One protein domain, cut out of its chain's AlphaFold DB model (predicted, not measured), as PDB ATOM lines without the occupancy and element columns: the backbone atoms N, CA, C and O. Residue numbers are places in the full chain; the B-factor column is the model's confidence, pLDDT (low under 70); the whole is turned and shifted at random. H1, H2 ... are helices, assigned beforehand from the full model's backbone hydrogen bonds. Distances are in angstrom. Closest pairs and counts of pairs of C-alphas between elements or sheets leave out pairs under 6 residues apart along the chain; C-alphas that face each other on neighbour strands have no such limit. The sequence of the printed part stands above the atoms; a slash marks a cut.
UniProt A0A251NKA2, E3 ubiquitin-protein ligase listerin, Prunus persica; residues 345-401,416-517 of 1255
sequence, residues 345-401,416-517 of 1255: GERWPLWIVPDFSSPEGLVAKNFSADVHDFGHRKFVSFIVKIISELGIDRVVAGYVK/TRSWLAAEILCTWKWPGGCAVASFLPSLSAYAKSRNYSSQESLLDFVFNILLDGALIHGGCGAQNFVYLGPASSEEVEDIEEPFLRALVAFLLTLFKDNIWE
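AT A GLANCE: This is residues 345 to 401 and 416 to 517 of the 1255 residues of the protein "E3 ubiquitin-protein ligase listerin" of Prunus persica (UniProt A0A251NKA2). Short H3 lies at the core, with H4, H5 and H6 packed round it and H1 and tiny H2 farther out. The printed part has 159 residues with six named helices, H1 to H6 in order, and no named strand: all helix, compact, radius of gyration of the C-alphas 15.1 A, spans 46 by 40 by 32 A.

HOW THE PARTS SIT: H1, residues 374 to 390, only just touches H3, residues 418 to 427, with 3 pairs of C-alphas within 8 A, the closest Val 380 and Ile 424, 6.4 A. H2, residues 392 to 395, touches H4, residues 435 to 447; closest C-alphas Ile 392 and Tyr 446, 6.6 A. H3 and H4 form a helical hairpin, closest C-alphas Leu 425 and Ala 435, 5.6 A. H5, residues 452 to 473, and H6, residues 498 to 512, form another; closest C-alphas Ala 470 and Phe 499, 5.0 A. Every O i to N i+4 pair is within hydrogen-bond range in H1, H3 and H6, 6 of 9 in H4, 16 of 18 in H5.

IN THESE COORDINATES: H1, 24.5 A long, begins at C-alpha 374 (146.754, 174.050, 180.448); H5 spans 31.7 A; H6, 21.0 A, ends at C-alpha 512 (162.057, 201.842, 176.310).

THE WHOLE: Residues 402 to 415 are not printed; C-alphas 401 and 416 are 14.0 A apart. H5 to H6 is a long link. In the printed part 48 residues have pLDDT under 70, among them 354 to 372.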
ATOM      1  N   GLY A 345     154.073 168.702 167.839       76.00
ATOM      2  CA  GLY A 345     153.181 167.691 168.387       76.00
ATOM      3  C   GLY A 345     151.727 168.162 168.356       76.00
ATOM      4  O   GLY A 345     151.413 169.247 167.873       76.00
ATOM      5  N   GLU A 346     150.819 167.348 168.890       68.06
ATOM      6  CA  GLU A 346     149.376 167.630 168.826       68.06
ATOM      7  C   GLU A 346     148.968 168.902 169.594       68.06
ATOM      8  O   GLU A 346     148.078 169.627 169.148       68.06
ATOM      9  N   ARG A 347     149.644 169.189 170.716       74.50
ATOM     10  CA  ARG A 347     149.376 170.329 171.619       74.50
ATOM     11  C   ARG A 347     150.489 171.389 171.645       74.50
ATOM     12  O   ARG A 347     150.487 172.255 172.509       74.50
ATOM     13  N   TRP A 348     151.466 171.300 170.741       84.38
ATOM     14  CA  TRP A 348     152.592 172.238 170.666       84.38
ATOM     15  C   TRP A 348     153.189 172.293 169.259       84.38
ATOM     16  O   TRP A 348     153.464 171.234 168.696       84.38
ATOM     17  N   PRO A 349     153.540 173.471 168.732       82.88
ATOM     18  CA  PRO A 349     153.130 174.809 169.177       82.88
ATOM     19  C   PRO A 349     151.635 175.090 168.928       82.88
ATOM     20  O   PRO A 349     150.982 174.429 168.109       82.88
ATOM     21  N   LEU A 350     151.079 176.051 169.671       82.56
ATOM     22  CA  LEU A 350     149.669 176.432 169.630       82.56
ATOM     23  C   LEU A 350     149.412 177.555 168.618       82.56
ATOM     24  O   LEU A 350     148.454 177.455 167.847       82.56
ATOM     25  N   TRP A 351     150.259 178.588 168.605       79.62
ATOM     26  CA  TRP A 351     150.036 179.821 167.841       79.62
ATOM     27  C   TRP A 351     150.693 179.793 166.458       79.62
ATOM     28  O   TRP A 351     150.064 180.154 165.458       79.62
ATOM     29  N   ILE A 352     151.948 179.352 166.382       82.06
ATOM     30  CA  ILE A 352     152.765 179.410 165.162       82.06
ATOM     31  C   ILE A 352     153.034 178.002 164.654       82.06
ATOM     32  O   ILE A 352     153.476 177.156 165.419       82.06
ATOM     33  N   VAL A 353     152.819 177.737 163.363       72.75
ATOM     34  CA  VAL A 353     153.211 176.462 162.748       72.75
ATOM     35  C   VAL A 353     154.621 176.608 162.162       72.75
ATOM     36  O   VAL A 353     154.789 177.368 161.204       72.75
ATOM     37  N   PRO A 354     155.637 175.902 162.695       63.62
ATOM     38  CA  PRO A 354     156.967 175.904 162.116       63.62
ATOM     39  C   PRO A 354     156.963 175.001 160.882       63.62
ATOM     40  O   PRO A 354     156.751 173.792 160.998       63.62
ATOM     41  N   ASP A 355     157.194 175.563 159.696       59.09
ATOM     42  CA  ASP A 355     157.498 174.753 158.519       59.09
ATOM     43  C   ASP A 355     158.966 174.320 158.581       59.09
ATOM     44  O   ASP A 355     159.875 175.055 158.211       59.09
ATOM     45  N   PHE A 356     159.220 173.104 159.061       54.25
ATOM     46  CA  PHE A 356     160.575 172.547 159.128       54.25
ATOM     47  C   PHE A 356     161.161 172.197 157.742       54.25
ATOM     48  O   PHE A 356     162.292 171.710 157.669       54.25
ATOM     49  N   SER A 357     160.407 172.410 156.651       41.91
ATOM     50  CA  SER A 357     160.809 172.090 155.276       41.91
ATOM     51  C   SER A 357     161.208 173.300 154.420       41.91
ATOM     52  O   SER A 357     161.876 173.108 153.401       41.91
ATOM     53  N   SER A 358     160.906 174.533 154.851       41.81
ATOM     54  CA  SER A 358     161.359 175.773 154.205       41.81
ATOM     55  C   SER A 358     161.988 176.742 155.225       41.81
ATOM     56  O   SER A 358     161.468 176.872 156.329       41.81
ATOM     57  N   PRO A 359     163.101 177.438 154.909       41.00
ATOM     58  CA  PRO A 359     163.739 178.363 155.858       41.00
ATOM     59  C   PRO A 359     162.906 179.618 156.184       41.00
ATOM     60  O   PRO A 359     163.206 180.312 157.149       41.00
ATOM     61  N   GLU A 360     161.867 179.917 155.396       36.19
ATOM     62  CA  GLU A 360     161.198 181.231 155.388       36.19
ATOM     63  C   GLU A 360     159.658 181.157 155.496       36.19
ATOM     64  O   GLU A 360     158.995 182.191 155.558       36.19
ATOM     65  N   GLY A 361     159.053 179.962 155.526       44.47
ATOM     66  CA  GLY A 361     157.597 179.786 155.462       44.47
ATOM     67  C   GLY A 361     156.917 179.540 156.812       44.47
ATOM     68  O   GLY A 361     156.422 178.446 157.051       44.47
ATOM     69  N   LEU A 362     156.840 180.532 157.701       54.69
ATOM     70  CA  LEU A 362     156.058 180.408 158.946       54.69
ATOM     71  C   LEU A 362     154.592 180.797 158.709       54.69
ATOM     72  O   LEU A 362     154.309 181.858 158.159       54.69
ATOM     73  N   VAL A 363     153.648 179.949 159.135       57.09
ATOM     74  CA  VAL A 363     152.203 180.189 158.955       57.09
ATOM     75  C   VAL A 363     151.507 180.228 160.316       57.09
ATOM     76  O   VAL A 363     151.615 179.293 161.112       57.09
ATOM     77  N   ALA A 364     150.776 181.311 160.587       57.47
ATOM     78  CA  ALA A 364     149.932 181.428 161.775       57.47
ATOM     79  C   ALA A 364     148.735 180.459 161.689       57.47
ATOM     80  O   ALA A 364     148.145 180.266 160.622       57.47
ATOM     81  N   LYS A 365     148.390 179.796 162.798       60.56
ATOM     82  CA  LYS A 365     147.339 178.767 162.821       60.56
ATOM     83  C   LYS A 365     145.943 179.413 162.844       60.56
ATOM     84  O   LYS A 365     145.681 180.309 163.637       60.56
ATOM     85  N   ASN A 366     145.008 178.932 162.015       51.34
ATOM     86  CA  ASN A 366     143.616 179.416 162.023       51.34
ATOM     87  C   ASN A 366     142.920 179.105 163.367       51.34
ATOM     88  O   ASN A 366     142.942 177.963 163.829       51.34
ATOM     89  N   PHE A 367     142.287 180.118 163.971       49.75
ATOM     90  CA  PHE A 367     141.664 180.058 165.299       49.75
ATOM     91  C   PHE A 367     140.531 179.020 165.395       49.75
ATOM     92  O   PHE A 367     139.433 179.218 164.878       49.75
ATOM     93  N   SER A 368     140.787 177.936 166.135       46.59
ATOM     94  CA  SER A 368     139.771 177.125 166.832       46.59
ATOM     95  C   SER A 368     140.342 176.383 168.054       46.59
ATOM     96  O   SER A 368     139.719 175.442 168.546       46.59
ATOM     97  N   ALA A 369     141.559 176.726 168.486       46.72
ATOM     98  CA  ALA A 369     142.238 176.046 169.581       46.72
ATOM     99  C   ALA A 369     141.842 176.684 170.917       46.72
ATOM    100  O   ALA A 369     141.732 177.905 171.018       46.72
ATOM    101  N   ASP A 370     141.604 175.850 171.923       50.56
ATOM    102  CA  ASP A 370     141.210 176.282 173.259       50.56
ATOM    103  C   ASP A 370     142.342 177.133 173.872       50.56
ATOM    104  O   ASP A 370     143.420 176.624 174.182       50.56
ATOM    105  N   VAL A 371     142.121 178.448 174.023       54.34
ATOM    106  CA  VAL A 371     143.079 179.443 174.576       54.34
ATOM    107  C   VAL A 371     143.535 179.073 176.005       54.34
ATOM    108  O   VAL A 371     144.493 179.626 176.568       54.34
ATOM    109  N   HIS A 372     142.861 178.090 176.599       56.88
ATOM    110  CA  HIS A 372     143.086 177.564 177.930       56.88
ATOM    111  C   HIS A 372     143.729 176.170 177.960       56.88
ATOM    112  O   HIS A 372     143.641 175.527 179.004       56.88
ATOM    113  N   ASP A 373     144.414 175.707 176.899       72.06
ATOM    114  CA  ASP A 373     145.188 174.456 176.991       72.06
ATOM    115  C   ASP A 373     146.263 174.575 178.089       72.06
ATOM    116  O   ASP A 373     147.330 175.183 177.940       72.06
ATOM    117  N   PHE A 374     145.937 174.006 179.248       79.62
ATOM    118  CA  PHE A 374     146.754 174.050 180.448       79.62
ATOM    119  C   PHE A 374     148.094 173.343 180.220       79.62
ATOM    120  O   PHE A 374     149.117 173.803 180.726       79.62
ATOM    121  N   GLY A 375     148.121 172.289 179.394       83.00
ATOM    122  CA  GLY A 375     149.339 171.562 179.040       83.00
ATOM    123  C   GLY A 375     150.317 172.420 178.235       83.00
ATOM    124  O   GLY A 375     151.514 172.421 178.525       83.00
ATOM    125  N   HIS A 376     149.814 173.220 177.291       87.25
ATOM    126  CA  HIS A 376     150.627 174.191 176.544       87.25
ATOM    127  C   HIS A 376     151.297 175.208 177.476       87.25
ATOM    128  O   HIS A 376     152.508 175.419 177.413       87.25
ATOM    129  N   ARG A 377     150.541 175.785 178.421       87.69
ATOM    130  CA  ARG A 377     151.090 176.758 179.384       87.69
ATOM    131  C   ARG A 377     152.137 176.141 180.316       87.69
ATOM    132  O   ARG A 377     153.120 176.808 180.639       87.69
ATOM    133  N   LYS A 378     151.967 174.874 180.724       89.50
ATOM    134  CA  LYS A 378     153.002 174.123 181.461       89.50
ATOM    135  C   LYS A 378     154.280 173.989 180.643       89.50
ATOM    136  O   LYS A 378     155.366 174.224 181.169       89.50
ATOM    137  N   PHE A 379     154.146 173.646 179.364       91.19
ATOM    138  CA  PHE A 379     155.286 173.499 178.468       91.19
ATOM    139  C   PHE A 379     156.017 174.830 178.258       91.19
ATOM    140  O   PHE A 379     157.238 174.865 178.377       91.19
ATOM    141  N   VAL A 380     155.298 175.947 178.085       91.75
ATOM    142  CA  VAL A 380     155.906 177.291 178.041       91.75
ATOM    143  C   VAL A 380     156.645 177.627 179.339       91.75
ATOM    144  O   VAL A 380     157.785 178.076 179.275       91.75
ATOM    145  N   SER A 381     156.051 177.365 180.511       92.38
ATOM    146  CA  SER A 381     156.719 177.579 181.808       92.38
ATOM    147  C   SER A 381     158.034 176.791 181.910       92.38
ATOM    148  O   SER A 381     159.067 177.339 182.294       92.38
ATOM    149  N   PHE A 382     158.027 175.527 181.480       93.00
ATOM    150  CA  PHE A 382     159.222 174.687 181.401       93.00
ATOM    151  C   PHE A 382     160.285 175.242 180.433       93.00
ATOM    152  O   PHE A 382     161.449 175.356 180.818       93.00
ATOM    153  N   ILE A 383     159.906 175.651 179.217       92.50
ATOM    154  CA  ILE A 383     160.849 176.227 178.243       92.50
ATOM    155  C   ILE A 383     161.446 177.543 178.754       92.50
ATOM    156  O   ILE A 383     162.652 177.746 178.635       92.50
ATOM    157  N   VAL A 384     160.649 178.423 179.364       92.12
ATOM    158  CA  VAL A 384     161.147 179.685 179.934       92.12
ATOM    159  C   VAL A 384     162.160 179.423 181.052       92.12
ATOM    160  O   VAL A 384     163.176 180.109 181.110       92.12
ATOM    161  N   LYS A 385     161.959 178.391 181.882       92.75
ATOM    162  CA  LYS A 385     162.951 177.972 182.890       92.75
ATOM    163  C   LYS A 385     164.244 177.457 182.258       92.75
ATOM    164  O   LYS A 385     165.319 177.813 182.729       92.75
ATOM    165  N   ILE A 386     164.160 176.692 181.166       92.38
ATOM    166  CA  ILE A 386     165.351 176.286 180.401       92.38
ATOM    167  C   ILE A 386     166.080 177.516 179.847       92.38
ATOM    168  O   ILE A 386     167.305 177.571 179.904       92.38
ATOM    169  N   ILE A 387     165.352 178.512 179.335       91.06
ATOM    170  CA  ILE A 387     165.937 179.761 178.828       91.06
ATOM    171  C   ILE A 387     166.658 180.526 179.943       91.06
ATOM    172  O   ILE A 387     167.736 181.060 179.693       91.06
ATOM    173  N   SER A 388     166.114 180.550 181.161       90.31
ATOM    174  CA  SER A 388     166.775 181.176 182.313       90.31
ATOM    175  C   SER A 388     168.105 180.504 182.683       90.31
ATOM    176  O   SER A 388     169.035 181.201 183.078       90.31
ATOM    177  N   GLU A 389     168.217 179.180 182.530       90.75
ATOM    178  CA  GLU A 389     169.427 178.411 182.876       90.75
ATOM    179  C   GLU A 389     170.459 178.348 181.734       90.75
ATOM    180  O   GLU A 389     171.662 178.467 181.963       90.75
ATOM    181  N   LEU A 390     170.010 178.156 180.486       87.06
ATOM    182  CA  LEU A 390     170.888 177.997 179.318       87.06
ATOM    183  C   LEU A 390     171.158 179.301 178.561       87.06
ATOM    184  O   LEU A 390     172.183 179.387 177.889       87.06
ATOM    185  N   GLY A 391     170.267 180.288 178.654       87.00
ATOM    186  CA  GLY A 391     170.329 181.537 177.900       87.00
ATOM    187  C   GLY A 391     169.565 181.513 176.567       87.00
ATOM    188  O   GLY A 391     169.348 180.475 175.931       87.00
ATOM    189  N   ILE A 392     169.151 182.705 176.123       86.81
ATOM    190  CA  ILE A 392     168.431 182.924 174.851       86.81
ATOM    191  C   ILE A 392     169.315 182.602 173.639       86.81
ATOM    192  O   ILE A 392     168.811 182.131 172.620       86.81
ATOM    193  N   ASP A 393     170.629 182.792 173.755       82.44
ATOM    194  CA  ASP A 393     171.622 182.486 172.724       82.44
ATOM    195  C   ASP A 393     171.615 181.006 172.315       82.44
ATOM    196  O   ASP A 393     171.686 180.688 171.126       82.44
ATOM    197  N   ARG A 394     171.478 180.097 173.286       83.50
ATOM    198  CA  ARG A 394     171.505 178.648 173.037       83.50
ATOM    199  C   ARG A 394     170.143 178.089 172.652       83.50
ATOM    200  O   ARG A 394     170.070 177.241 171.765       83.50
ATOM    201  N   VAL A 395     169.073 178.552 173.295       86.25
ATOM    202  CA  VAL A 395     167.730 177.971 173.123       86.25
ATOM    203  C   VAL A 395     166.985 178.598 171.944       86.25
ATOM    204  O   VAL A 395     166.437 177.877 171.112       86.25
ATOM    205  N   VAL A 396     166.983 179.931 171.843       85.00
ATOM    206  CA  VAL A 396     166.195 180.671 170.841       85.00
ATOM    207  C   VAL A 396     167.042 181.010 169.614       85.00
ATOM    208  O   VAL A 396     166.627 180.730 168.494       85.00
ATOM    209  N   ALA A 397     168.237 181.580 169.795       78.19
ATOM    210  CA  ALA A 397     169.093 181.935 168.661       78.19
ATOM    211  C   ALA A 397     169.773 180.711 168.021       78.19
ATOM    212  O   ALA A 397     170.127 180.766 166.848       78.19
ATOM    213  N   GLY A 398     169.920 179.605 168.763       72.62
ATOM    214  CA  GLY A 398     170.509 178.361 168.256       72.62
ATOM    215  C   GLY A 398     171.997 178.483 167.913       72.62
ATOM    216  O   GLY A 398     172.484 177.787 167.024       72.62
ATOM    217  N   TYR A 399     172.723 179.388 168.580       65.81
ATOM    218  CA  TYR A 399     174.099 179.728 168.219       65.81
ATOM    219  C   TYR A 399     175.077 178.565 168.464       65.81
ATOM    220  O   TYR A 399     175.214 178.079 169.589       65.81
ATOM    221  N   VAL A 400     175.821 178.168 167.423       61.28
ATOM    222  CA  VAL A 400     176.900 177.166 167.494       61.28
ATOM    223  C   VAL A 400     178.251 177.856 167.285       61.28
ATOM    224  O   VAL A 400     178.513 178.472 166.254       61.28
ATOM    225  N   LYS A 401     179.150 177.750 168.264       52.47
ATOM    226  CA  LYS A 401     180.479 178.368 168.241       52.47
ATOM    227  C   LYS A 401     181.407 177.532 167.350       52.47
ATOM    228  O   LYS A 401     181.974 176.533 167.793       52.47
ATOM    229  N   THR A 416     167.850 180.374 163.218       70.12
ATOM    230  CA  THR A 416     167.282 181.022 164.411       70.12
ATOM    231  C   THR A 416     165.866 180.506 164.701       70.12
ATOM    232  O   THR A 416     165.024 180.482 163.805       70.12
ATOM    233  N   ARG A 417     165.552 180.148 165.954       83.44
ATOM    234  CA  ARG A 417     164.209 179.710 166.395       83.44
ATOM    235  C   ARG A 417     163.346 180.902 166.829       83.44
ATOM    236  O   ARG A 417     162.736 180.886 167.895       83.44
ATOM    237  N   SER A 418     163.291 181.953 166.012       85.25
ATOM    238  CA  SER A 418     162.510 183.178 166.279       85.25
ATOM    239  C   SER A 418     161.021 182.898 166.532       85.25
ATOM    240  O   SER A 418     160.404 183.538 167.387       85.25
ATOM    241  N   TRP A 419     160.463 181.872 165.884       86.75
ATOM    242  CA  TRP A 419     159.103 181.385 166.131       86.75
ATOM    243  C   TRP A 419     158.853 181.001 167.596       86.75
ATOM    244  O   TRP A 419     157.755 181.222 168.096       86.75
ATOM    245  N   LEU A 420     159.863 180.490 168.312       89.19
ATOM    246  CA  LEU A 420     159.728 180.105 169.717       89.19
ATOM    247  C   LEU A 420     159.502 181.328 170.609       89.19
ATOM    248  O   LEU A 420     158.667 181.297 171.508       89.19
ATOM    249  N   ALA A 421     160.227 182.419 170.350       89.81
ATOM    250  CA  ALA A 421     160.043 183.661 171.091       89.81
ATOM    251  C   ALA A 421     158.643 184.241 170.853       89.81
ATOM    252  O   ALA A 421     157.981 184.647 171.806       89.81
ATOM    253  N   ALA A 422     158.165 184.221 169.607       89.50
ATOM    254  CA  ALA A 422     156.817 184.669 169.281       89.50
ATOM    255  C   ALA A 422     155.731 183.770 169.924       89.50
ATOM    256  O   ALA A 422     154.769 184.294 170.479       89.50
ATOM    257  N   GLU A 423     155.920 182.447 169.975       90.62
ATOM    258  CA  GLU A 423     155.011 181.498 170.648       90.62
ATOM    259  C   GLU A 423     154.887 181.781 172.160       90.62
ATOM    260  O   GLU A 423     153.785 181.782 172.724       90.62
ATOM    261  N   ILE A 424     156.017 182.062 172.823       91.38
ATOM    262  CA  ILE A 424     156.062 182.427 174.249       91.38
ATOM    263  C   ILE A 424     155.341 183.763 174.479       91.38
ATOM    264  O   ILE A 424     154.520 183.868 175.394       91.38
ATOM    265  N   LEU A 425     155.607 184.770 173.639       90.81
ATOM    266  CA  LEU A 425     154.982 186.091 173.752       90.81
ATOM    267  C   LEU A 425     153.458 186.027 173.551       90.81
ATOM    268  O   LEU A 425     152.728 186.609 174.353       90.81
ATOM    269  N   CYS A 426     152.966 185.272 172.562       89.56
ATOM    270  CA  CYS A 426     151.527 185.097 172.327       89.56
ATOM    271  C   CYS A 426     150.828 184.330 173.464       89.56
ATOM    272  O   CYS A 426     149.674 184.616 173.788       89.56
ATOM    273  N   THR A 427     151.525 183.400 174.130       89.25
ATOM    274  CA  THR A 427     150.974 182.670 175.290       89.25
ATOM    275  C   THR A 427     150.718 183.587 176.493       89.25
ATOM    276  O   THR A 427     149.774 183.356 177.248       89.25
ATOM    277  N   TRP A 428     151.509 184.656 176.636       90.00
ATOM    278  CA  TRP A 428     151.369 185.753 177.605       90.00
ATOM    279  C   TRP A 428     151.491 185.388 179.096       90.00
ATOM    280  O   TRP A 428     152.329 185.967 179.786       90.00
ATOM    281  N   LYS A 429     150.689 184.444 179.611       89.50
ATOM    282  CA  LYS A 429     150.648 184.016 181.024       89.50
ATOM    283  C   LYS A 429     150.799 182.499 181.152       89.50
ATOM    284  O   LYS A 429     150.093 181.737 180.491       89.50
ATOM    285  N   TRP A 430     151.654 182.062 182.072       90.44
ATOM    286  CA  TRP A 430     151.900 180.652 182.385       90.44
ATOM    287  C   TRP A 430     152.097 180.442 183.898       90.44
ATOM    288  O   TRP A 430     152.251 181.406 184.647       90.44
ATOM    289  N   PRO A 431     152.067 179.193 184.396       85.69
ATOM    290  CA  PRO A 431     152.313 178.915 185.809       85.69
ATOM    291  C   PRO A 431     153.688 179.441 186.251       85.69
ATOM    292  O   PRO A 431     154.708 179.057 185.673       85.69
ATOM    293  N   GLY A 432     153.704 180.323 187.255       80.94
ATOM    294  CA  GLY A 432     154.922 180.927 187.809       80.94
ATOM    295  C   GLY A 432     155.467 182.152 187.058       80.94
ATOM    296  O   GLY A 432     156.536 182.632 187.417       80.94
ATOM    297  N   GLY A 433     154.787 182.682 186.027       87.88
ATOM    298  CA  GLY A 433     155.264 183.895 185.350       87.88
ATOM    299  C   GLY A 433     154.438 184.387 184.156       87.88
ATOM    300  O   GLY A 433     153.434 183.801 183.752       87.88
ATOM    301  N   CYS A 434     154.877 185.501 183.570       90.31
ATOM    302  CA  CYS A 434     154.301 186.068 182.348       90.31
ATOM    303  C   CYS A 434     155.373 186.641 181.409       90.31
ATOM    304  O   CYS A 434     156.539 186.806 181.793       90.31
ATOM    305  N   ALA A 435     154.962 186.973 180.184       89.88
ATOM    306  CA  ALA A 435     155.817 187.534 179.143       89.88
ATOM    307  C   ALA A 435     156.520 188.825 179.588       89.88
ATOM    308  O   ALA A 435     157.738 188.926 179.447       89.88
ATOM    309  N   VAL A 436     155.780 189.769 180.181       87.56
ATOM    310  CA  VAL A 436     156.296 191.085 180.604       87.56
ATOM    311  C   VAL A 436     157.265 190.982 181.780       87.56
ATOM    312  O   VAL A 436     158.286 191.663 181.784       87.56
ATOM    313  N   ALA A 437     156.987 190.120 182.761       85.81
ATOM    314  CA  ALA A 437     157.813 190.008 183.963       85.81
ATOM    315  C   ALA A 437     159.033 189.088 183.791       85.81
ATOM    316  O   ALA A 437     160.051 189.309 184.440       85.81
ATOM    317  N   SER A 438     158.945 188.062 182.934       88.19
ATOM    318  CA  SER A 438     159.942 186.974 182.902       88.19
ATOM    319  C   SER A 438     160.724 186.917 181.587       88.19
ATOM    320  O   SER A 438     161.954 186.853 181.589       88.19
ATOM    321  N   PHE A 439     160.029 186.944 180.445       91.69
ATOM    322  CA  PHE A 439     160.658 186.688 179.145       91.69
ATOM    323  C   PHE A 439     161.201 187.959 178.474       91.69
ATOM    324  O   PHE A 439     162.357 187.974 178.055       91.69
ATOM    325  N   LEU A 440     160.417 189.042 178.417       90.38
ATOM    326  CA  LEU A 440     160.825 190.317 177.807       90.38
ATOM    327  C   LEU A 440     162.077 190.938 178.462       90.38
ATOM    328  O   LEU A 440     162.968 191.357 177.719       90.38
ATOM    329  N   PRO A 441     162.238 190.937 179.803       90.06
ATOM    330  CA  PRO A 441     163.471 191.404 180.439       90.06
ATOM    331  C   PRO A 441     164.689 190.557 180.062       90.06
ATOM    332  O   PRO A 441     165.763 191.097 179.804       90.06
ATOM    333  N   SER A 442     164.516 189.235 179.964       87.69
ATOM    334  CA  SER A 442     165.574 188.310 179.541       87.69
ATOM    335  C   SER A 442     165.978 188.552 178.082       87.69
ATOM    336  O   SER A 442     167.166 188.581 177.761       87.69
ATOM    337  N   LEU A 443     165.000 188.800 177.204       88.06
ATOM    338  CA  LEU A 443     165.222 189.133 175.794       88.06
ATOM    339  C   LEU A 443     165.926 190.484 175.621       88.06
ATOM    340  O   LEU A 443     166.858 190.591 174.825       88.06
ATOM    341  N   SER A 444     165.546 191.484 176.417       87.75
ATOM    342  CA  SER A 444     166.225 192.784 176.483       87.75
ATOM    343  C   SER A 444     167.676 192.651 176.962       87.75
ATOM    344  O   SER A 444     168.591 193.213 176.358       87.75
ATOM    345  N   ALA A 445     167.921 191.845 178.001       86.62
ATOM    346  CA  ALA A 445     169.270 191.564 178.488       86.62
ATOM    347  C   ALA A 445     170.138 190.864 177.429       86.62
ATOM    348  O   ALA A 445     171.308 191.216 177.263       86.62
ATOM    349  N   TYR A 446     169.565 189.920 176.672       85.19
ATOM    350  CA  TYR A 446     170.242 189.270 175.548       85.19
ATOM    351  C   TYR A 446     170.598 190.269 174.439       85.19
ATOM    352  O   TYR A 446     171.750 190.300 174.003       85.19
ATOM    353  N   ALA A 447     169.657 191.123 174.036       82.94
ATOM    354  CA  ALA A 447     169.872 192.131 172.998       82.94
ATOM    355  C   ALA A 447     170.938 193.180 173.375       82.94
ATOM    356  O   ALA A 447     171.618 193.710 172.507       82.94
ATOM    357  N   LYS A 448     171.137 193.452 174.672       82.38
ATOM    358  CA  LYS A 448     172.196 194.353 175.169       82.38
ATOM    359  C   LYS A 448     173.596 193.704 175.207       82.38
ATOM    360  O   LYS A 448     174.575 194.379 175.534       82.38
ATOM    361  N   SER A 449     173.730 192.404 174.924       76.12
ATOM    362  CA  SER A 449     175.005 191.666 175.005       76.12
ATOM    363  C   SER A 449     175.863 191.789 173.723       76.12
ATOM    364  O   SER A 449     175.355 192.087 172.657       76.12
ATOM    365  N   ARG A 450     177.190 191.582 173.799       53.34
ATOM    366  CA  ARG A 450     178.228 192.099 172.858       53.34
ATOM    367  C   ARG A 450     178.205 191.683 171.354       53.34
ATOM    368  O   ARG A 450     179.126 192.098 170.653       53.34
ATOM    369  N   ASN A 451     177.225 190.941 170.825       59.28
ATOM    370  CA  ASN A 451     177.207 190.474 169.418       59.28
ATOM    371  C   ASN A 451     176.043 191.070 168.595       59.28
ATOM    372  O   ASN A 451     175.082 190.377 168.275       59.28
ATOM    373  N   TYR A 452     176.164 192.339 168.198       54.81
ATOM    374  CA  TYR A 452     175.065 193.138 167.627       54.81
ATOM    375  C   TYR A 452     174.424 192.570 166.334       54.81
ATOM    376  O   TYR A 452     173.209 192.624 166.173       54.81
ATOM    377  N   SER A 453     175.198 191.985 165.409       57.72
ATOM    378  CA  SER A 453     174.701 191.664 164.055       57.72
ATOM    379  C   SER A 453     173.768 190.449 163.969       57.72
ATOM    380  O   SER A 453     172.820 190.465 163.192       57.72
ATOM    381  N   SER A 454     174.011 189.394 164.754       58.56
ATOM    382  CA  SER A 454     173.134 188.207 164.812       58.56
ATOM    383  C   SER A 454     171.937 188.408 165.752       58.56
ATOM    384  O   SER A 454     170.997 187.620 165.760       58.56
ATOM    385  N   GLN A 455     171.982 189.446 166.591       60.28
ATOM    386  CA  GLN A 455     170.910 189.799 167.522       60.28
ATOM    387  C   GLN A 455     169.825 190.632 166.837       60.28
ATOM    388  O   GLN A 455     168.642 190.385 167.065       60.28
ATOM    389  N   GLU A 456     170.211 191.575 165.970       61.78
ATOM    390  CA  GLU A 456     169.252 192.346 165.172       61.78
ATOM    391  C   GLU A 456     168.425 191.447 164.250       61.78
ATOM    392  O   GLU A 456     167.208 191.608 164.190       61.78
ATOM    393  N   SER A 457     169.046 190.447 163.612       73.69
ATOM    394  CA  SER A 457     168.323 189.500 162.757       73.69
ATOM    395  C   SER A 457     167.276 188.707 163.544       73.69
ATOM    396  O   SER A 457     166.131 188.619 163.106       73.69
ATOM    397  N   LEU A 458     167.606 188.203 164.743       82.75
ATOM    398  CA  LEU A 458     166.647 187.498 165.603       82.75
ATOM    399  C   LEU A 458     165.437 188.380 165.947       82.75
ATOM    400  O   LEU A 458     164.298 187.938 165.795       82.75
ATOM    401  N   LEU A 459     165.676 189.607 166.423       86.44
ATOM    402  CA  LEU A 459     164.607 190.530 166.817       86.44
ATOM    403  C   LEU A 459     163.725 190.917 165.622       86.44
ATOM    404  O   LEU A 459     162.505 190.990 165.769       86.44
ATOM    405  N   ASP A 460     164.321 191.096 164.442       85.25
ATOM    406  CA  ASP A 460     163.599 191.381 163.202       85.25
ATOM    407  C   ASP A 460     162.719 190.209 162.761       85.25
ATOM    408  O   ASP A 460     161.566 190.411 162.374       85.25
ATOM    409  N   PHE A 461     163.211 188.971 162.866       85.56
ATOM    410  CA  PHE A 461     162.396 187.793 162.572       85.56
ATOM    411  C   PHE A 461     161.232 187.643 163.555       85.56
ATOM    412  O   PHE A 461     160.113 187.371 163.123       85.56
ATOM    413  N   VAL A 462     161.455 187.865 164.857       88.69
ATOM    414  CA  VAL A 462     160.372 187.854 165.859       88.69
ATOM    415  C   VAL A 462     159.328 188.921 165.532       88.69
ATOM    416  O   VAL A 462     158.134 188.624 165.528       88.69
ATOM    417  N   PHE A 463     159.764 190.138 165.197       89.69
ATOM    418  CA  PHE A 463     158.873 191.218 164.780       89.69
ATOM    419  C   PHE A 463     158.033 190.838 163.560       89.69
ATOM    420  O   PHE A 463     156.819 191.020 163.589       89.69
ATOM    421  N   ASN A 464     158.652 190.286 162.513       87.31
ATOM    422  CA  ASN A 464     157.943 189.908 161.291       87.31
ATOM    423  C   ASN A 464     156.888 188.825 161.557       87.31
ATOM    424  O   ASN A 464     155.763 188.958 161.087       87.31
ATOM    425  N   ILE A 465     157.205 187.813 162.375       85.94
ATOM    426  CA  ILE A 465     156.256 186.750 162.747       85.94
ATOM    427  C   ILE A 465     155.053 187.326 163.498       85.94
ATOM    428  O   ILE A 465     153.908 187.000 163.183       85.94
ATOM    429  N   LEU A 466     155.303 188.193 164.482       88.56
ATOM    430  CA  LEU A 466     154.239 188.829 165.258       88.56
ATOM    431  C   LEU A 466     153.394 189.775 164.396       88.56
ATOM    432  O   LEU A 466     152.170 189.776 164.512       88.56
ATOM    433  N   LEU A 467     154.025 190.541 163.501       87.19
ATOM    434  CA  LEU A 467     153.336 191.435 162.572       87.19
ATOM    435  C   LEU A 467     152.471 190.660 161.578       87.19
ATOM    436  O   LEU A 467     151.320 191.030 161.362       87.19
ATOM    437  N   ASP A 468     152.992 189.594 160.975       84.56
ATOM    438  CA  ASP A 468     152.240 188.797 160.011       84.56
ATOM    439  C   ASP A 468     151.082 188.051 160.694       84.56
ATOM    440  O   ASP A 468     149.970 188.043 160.165       84.56
ATOM    441  N   GLY A 469     151.285 187.538 161.915       82.56
ATOM    442  CA  GLY A 469     150.206 187.001 162.751       82.56
ATOM    443  C   GLY A 469     149.115 188.038 163.039       82.56
ATOM    444  O   GLY A 469     147.936 187.777 162.793       82.56
ATOM    445  N   ALA A 470     149.498 189.251 163.449       84.00
ATOM    446  CA  ALA A 470     148.563 190.349 163.694       84.00
ATOM    447  C   ALA A 470     147.838 190.811 162.411       84.00
ATOM    448  O   ALA A 470     146.666 191.171 162.456       84.00
ATOM    449  N   LEU A 471     148.482 190.768 161.240       82.56
ATOM    450  CA  LEU A 471     147.851 191.103 159.953       82.56
ATOM    451  C   LEU A 471     146.826 190.053 159.501       82.56
ATOM    452  O   LEU A 471     145.827 190.400 158.862       82.56
ATOM    453  N   ILE A 472     147.057 188.778 159.819       79.06
ATOM    454  CA  ILE A 472     146.125 187.687 159.514       79.06
ATOM    455  C   ILE A 472     144.934 187.723 160.481       79.06
ATOM    456  O   ILE A 472     143.787 187.600 160.048       79.06
ATOM    457  N   HIS A 473     145.196 187.922 161.775       72.00
ATOM    458  CA  HIS A 473     144.211 187.738 162.845       72.00
ATOM    459  C   HIS A 473     143.596 189.027 163.398       72.00
ATOM    460  O   HIS A 473     142.559 188.959 164.053       72.00
ATOM    461  N   GLY A 474     144.133 190.203 163.061       61.81
ATOM    462  CA  GLY A 474     143.648 191.513 163.520       61.81
ATOM    463  C   GLY A 474     142.211 191.867 163.108       61.81
ATOM    464  O   GLY A 474     141.691 192.911 163.497       61.81
ATOM    465  N   GLY A 475     141.543 191.006 162.332       57.22
ATOM    466  CA  GLY A 475     140.112 191.084 162.037       57.22
ATOM    467  C   GLY A 475     139.192 190.440 163.091       57.22
ATOM    468  O   GLY A 475     137.982 190.661 163.022       57.22
ATOM    469  N   CYS A 476     139.732 189.661 164.037       50.94
ATOM    470  CA  CYS A 476     138.991 188.837 164.998       50.94
ATOM    471  C   CYS A 476     139.294 189.239 166.454       50.94
ATOM    472  O   CYS A 476     140.073 188.581 167.130       50.94
ATOM    473  N   GLY A 477     138.670 190.305 166.952       49.59
ATOM    474  CA  GLY A 477     138.758 190.719 168.360       49.59
ATOM    475  C   GLY A 477     138.036 192.046 168.579       49.59
ATOM    476  O   GLY A 477     137.835 192.780 167.609       49.59
ATOM    477  N   ALA A 478     137.576 192.320 169.799       50.53
ATOM    478  CA  ALA A 478     136.812 193.519 170.142       50.53
ATOM    479  C   ALA A 478     137.573 194.836 169.857       50.53
ATOM    480  O   ALA A 478     138.746 194.847 169.491       50.53
ATOM    481  N   GLN A 479     136.871 195.966 169.971       53.28
ATOM    482  CA  GLN A 479     137.367 197.312 169.651       53.28
ATOM    483  C   GLN A 479     138.691 197.636 170.369       53.28
ATOM    484  O   GLN A 479     138.707 197.952 171.556       53.28
ATOM    485  N   ASN A 480     139.801 197.608 169.629       54.00
ATOM    486  CA  ASN A 480     141.140 197.920 170.134       54.00
ATOM    487  C   ASN A 480     141.342 199.437 170.228       54.00
ATOM    488  O   ASN A 480     141.927 200.075 169.355       54.00
ATOM    489  N   PHE A 481     140.829 200.045 171.287       57.16
ATOM    490  CA  PHE A 481     140.932 201.482 171.480       57.16
ATOM    491  C   PHE A 481     142.365 201.927 171.831       57.16
ATOM    492  O   PHE A 481     142.936 201.516 172.830       57.16
ATOM    493  N   VAL A 482     142.915 202.888 171.078       54.41
ATOM    494  CA  VAL A 482     144.251 203.472 171.347       54.41
ATOM    495  C   VAL A 482     144.298 204.321 172.618       54.41
ATOM    496  O   VAL A 482     143.547 205.287 172.740       54.41
ATOM    497  N   TYR A 483     145.229 204.044 173.525       61.25
ATOM    498  CA  TYR A 483     145.478 204.892 174.692       61.25
ATOM    499  C   TYR A 483     146.239 206.172 174.294       61.25
ATOM    500  O   TYR A 483     147.174 206.149 173.496       61.25
ATOM    501  N   LEU A 484     145.815 207.323 174.829       56.81
ATOM    502  CA  LEU A 484     146.439 208.626 174.543       56.81
ATOM    503  C   LEU A 484     147.790 208.811 175.264       56.81
ATOM    504  O   LEU A 484     148.608 209.616 174.820       56.81
ATOM    505  N   GLY A 485     148.021 208.068 176.353       53.06
ATOM    506  CA  GLY A 485     149.279 208.027 177.108       53.06
ATOM    507  C   GLY A 485     150.166 206.828 176.741       53.06
ATOM    508  O   GLY A 485     149.777 206.004 175.908       53.06
ATOM    509  N   PRO A 486     151.383 206.718 177.301       50.97
ATOM    510  CA  PRO A 486     152.191 205.512 177.184       50.97
ATOM    511  C   PRO A 486     151.482 204.320 177.792       50.97
ATOM    512  O   PRO A 486     151.235 204.316 178.993       50.97
ATOM    513  N   ALA A 487     151.200 203.329 176.936       52.34
ATOM    514  CA  ALA A 487     150.623 202.052 177.322       52.34
ATOM    515  C   ALA A 487     151.370 201.505 178.543       52.34
ATOM    516  O   ALA A 487     152.555 201.150 178.457       52.34
ATOM    517  N   SER A 488     150.699 201.508 179.693       56.62
ATOM    518  CA  SER A 488     151.213 200.862 180.897       56.62
ATOM    519  C   SER A 488     151.248 199.343 180.678       56.62
ATOM    520  O   SER A 488     150.615 198.813 179.764       56.62
ATOM    521  N   SER A 489     151.983 198.602 181.510       50.62
ATOM    522  CA  SER A 489     151.973 197.132 181.436       50.62
ATOM    523  C   SER A 489     150.580 196.527 181.646       50.62
ATOM    524  O   SER A 489     150.347 195.417 181.182       50.62
ATOM    525  N   GLU A 490     149.681 197.248 182.325       54.81
ATOM    526  CA  GLU A 490     148.287 196.854 182.560       54.81
ATOM    527  C   GLU A 490     147.431 197.092 181.307       54.81
ATOM    528  O   GLU A 490     146.702 196.202 180.890       54.81
ATOM    529  N   GLU A 491     147.619 198.224 180.621       65.56
ATOM    530  CA  GLU A 491     146.873 198.589 179.401       65.56
ATOM    531  C   GLU A 491     147.204 197.684 178.197       65.56
ATOM    532  O   GLU A 491     146.414 197.548 177.266       65.56
ATOM    533  N   VAL A 492     148.370 197.028 178.199       71.81
ATOM    534  CA  VAL A 492     148.706 196.007 177.192       71.81
ATOM    535  C   VAL A 492     147.953 194.695 177.452       71.81
ATOM    536  O   VAL A 492     147.710 193.944 176.509       71.81
ATOM    537  N   GLU A 493     147.555 194.396 178.694       70.94
ATOM    538  CA  GLU A 493     146.790 193.175 178.987       70.94
ATOM    539  C   GLU A 493     145.374 193.205 178.399       70.94
ATOM    540  O   GLU A 493     144.874 192.136 178.037       70.94
ATOM    541  N   ASP A 494     144.792 194.400 178.245       71.44
ATOM    542  CA  ASP A 494     143.453 194.642 177.686       71.44
ATOM    543  C   ASP A 494     143.347 194.294 176.190       71.44
ATOM    544  O   ASP A 494     142.248 194.137 175.654       71.44
ATOM    545  N   ILE A 495     144.480 194.153 175.491       77.50
ATOM    546  CA  ILE A 495     144.498 193.764 174.078       77.50
ATOM    547  C   ILE A 495     144.138 192.274 173.968       77.50
ATOM    548  O   ILE A 495     144.937 191.397 174.310       77.50
ATOM    549  N   GLU A 496     142.940 191.983 173.452       76.25
ATOM    550  CA  GLU A 496     142.427 190.612 173.316       76.25
ATOM    551  C   GLU A 496     143.227 189.770 172.310       76.25
ATOM    552  O   GLU A 496     143.441 188.576 172.532       76.25
ATOM    553  N   GLU A 497     143.669 190.377 171.202       83.62
ATOM    554  CA  GLU A 497     144.341 189.668 170.109       83.62
ATOM    555  C   GLU A 497     145.803 189.336 170.490       83.62
ATOM    556  O   GLU A 497     146.612 190.253 170.686       83.62
ATOM    557  N   PRO A 498     146.178 188.043 170.612       86.06
ATOM    558  CA  PRO A 498     147.470 187.638 171.166       86.06
ATOM    559  C   PRO A 498     148.696 188.140 170.399       86.06
ATOM    560  O   PRO A 498     149.680 188.518 171.040       86.06
ATOM    561  N   PHE A 499     148.658 188.155 169.060       87.25
ATOM    562  CA  PHE A 499     149.803 188.574 168.246       87.25
ATOM    563  C   PHE A 499     150.039 190.084 168.346       87.25
ATOM    564  O   PHE A 499     151.174 190.521 168.536       87.25
ATOM    565  N   LEU A 500     148.975 190.885 168.295       86.56
ATOM    566  CA  LEU A 500     149.007 192.333 168.460       86.56
ATOM    567  C   LEU A 500     149.466 192.720 169.863       86.56
ATOM    568  O   LEU A 500     150.331 193.585 170.004       86.56
ATOM    569  N   ARG A 501     148.949 192.048 170.898       87.69
ATOM    570  CA  ARG A 501     149.390 192.255 172.281       87.69
ATOM    571  C   ARG A 501     150.887 191.997 172.433       87.69
ATOM    572  O   ARG A 501     151.615 192.836 172.965       87.69
ATOM    573  N   ALA A 502     151.351 190.852 171.932       89.62
ATOM    574  CA  ALA A 502     152.761 190.481 171.931       89.62
ATOM    575  C   ALA A 502     153.623 191.500 171.168       89.62
ATOM    576  O   ALA A 502     154.668 191.914 171.671       89.62
ATOM    577  N   LEU A 503     153.171 191.944 169.991       89.69
ATOM    578  CA  LEU A 503     153.866 192.918 169.149       89.69
ATOM    579  C   LEU A 503     154.014 194.278 169.839       89.69
ATOM    580  O   LEU A 503     155.110 194.839 169.866       89.69
ATOM    581  N   VAL A 504     152.935 194.805 170.421       88.38
ATOM    582  CA  VAL A 504     152.944 196.094 171.132       88.38
ATOM    583  C   VAL A 504     153.865 196.026 172.353       88.38
ATOM    584  O   VAL A 504     154.715 196.901 172.518       88.38
ATOM    585  N   ALA A 505     153.773 194.963 173.162       89.12
ATOM    586  CA  ALA A 505     154.650 194.752 174.318       89.12
ATOM    587  C   ALA A 505     156.134 194.665 173.923       89.12
ATOM    588  O   ALA A 505     157.005 195.241 174.583       89.12
ATOM    589  N   PHE A 506     156.416 193.955 172.828       90.50
ATOM    590  CA  PHE A 506     157.754 193.789 172.277       90.50
ATOM    591  C   PHE A 506     158.340 195.133 171.829       90.50
ATOM    592  O   PHE A 506     159.423 195.507 172.279       90.50
ATOM    593  N   LEU A 507     157.595 195.912 171.036       89.00
ATOM    594  CA  LEU A 507     158.015 197.243 170.586       89.00
ATOM    595  C   LEU A 507     158.243 198.207 171.756       89.00
ATOM    596  O   LEU A 507     159.287 198.858 171.819       89.00
ATOM    597  N   LEU A 508     157.301 198.269 172.704       86.12
ATOM    598  CA  LEU A 508     157.424 199.111 173.898       86.12
ATOM    599  C   LEU A 508     158.696 198.786 174.683       86.12
ATOM    600  O   LEU A 508     159.405 199.703 175.091       86.12
ATOM    601  N   THR A 509     159.007 197.500 174.857       86.81
ATOM    602  CA  THR A 509     160.208 197.056 175.578       86.81
ATOM    603  C   THR A 509     161.479 197.484 174.848       86.81
ATOM    604  O   THR A 509     162.340 198.116 175.455       86.81
ATOM    605  N   LEU A 510     161.587 197.210 173.542       87.50
ATOM    606  CA  LEU A 510     162.802 197.498 172.773       87.50
ATOM    607  C   LEU A 510     163.119 198.997 172.673       87.50
ATOM    608  O   LEU A 510     164.288 199.373 172.778       87.50
ATOM    609  N   PHE A 511     162.106 199.854 172.509       85.62
ATOM    610  CA  PHE A 511     162.310 201.306 172.486       85.62
ATOM    611  C   PHE A 511     162.549 201.883 173.886       85.62
ATOM    612  O   PHE A 511     163.424 202.731 174.045       85.62
ATOM    613  N   LYS A 512     161.837 201.405 174.919       83.25
ATOM    614  CA  LYS A 512     162.057 201.842 176.310       83.25
ATOM    615  C   LYS A 512     163.474 201.524 176.791       83.25
ATOM    616  O   LYS A 512     164.080 202.330 177.493       83.25
ATOM    617  N   ASP A 513     164.007 200.372 176.395       82.00
ATOM    618  CA  ASP A 513     165.358 199.931 176.738       82.00
ATOM    619  C   ASP A 513     166.468 200.498 175.837       82.00
ATOM    620  O   ASP A 513     167.637 200.174 176.057       82.00
ATOM    621  N   ASN A 514     166.123 201.355 174.865       80.69
ATOM    622  CA  ASN A 514     167.027 201.913 173.849       80.69
ATOM    623  C   ASN A 514     167.803 200.838 173.058       80.69
ATOM    624  O   ASN A 514     168.963 201.045 172.715       80.69
ATOM    625  N   ILE A 515     167.185 199.680 172.796       82.75
ATOM    626  CA  ILE A 515     167.765 198.629 171.940       82.75
ATOM    627  C   ILE A 515     167.571 198.997 170.468       82.75
ATOM    628  O   ILE A 515     168.497 198.903 169.667       82.75
ATOM    629  N   TRP A 516     166.358 199.428 170.115       85.06
ATOM    630  CA  TRP A 516     166.062 199.988 168.801       85.06
ATOM    631  C   TRP A 516     166.078 201.508 168.857       85.06
ATOM    632  O   TRP A 516     165.435 202.125 169.705       85.06
ATOM    633  N   GLU A 517     166.811 202.108 167.926       81.81
ATOM    634  CA  GLU A 517     166.941 203.556 167.809       81.81
ATOM    635  C   GLU A 517     165.895 204.152 166.851       81.81
ATOM    636  O   GLU A 517     165.151 203.449 166.158       81.81
TER     637      GLU A 517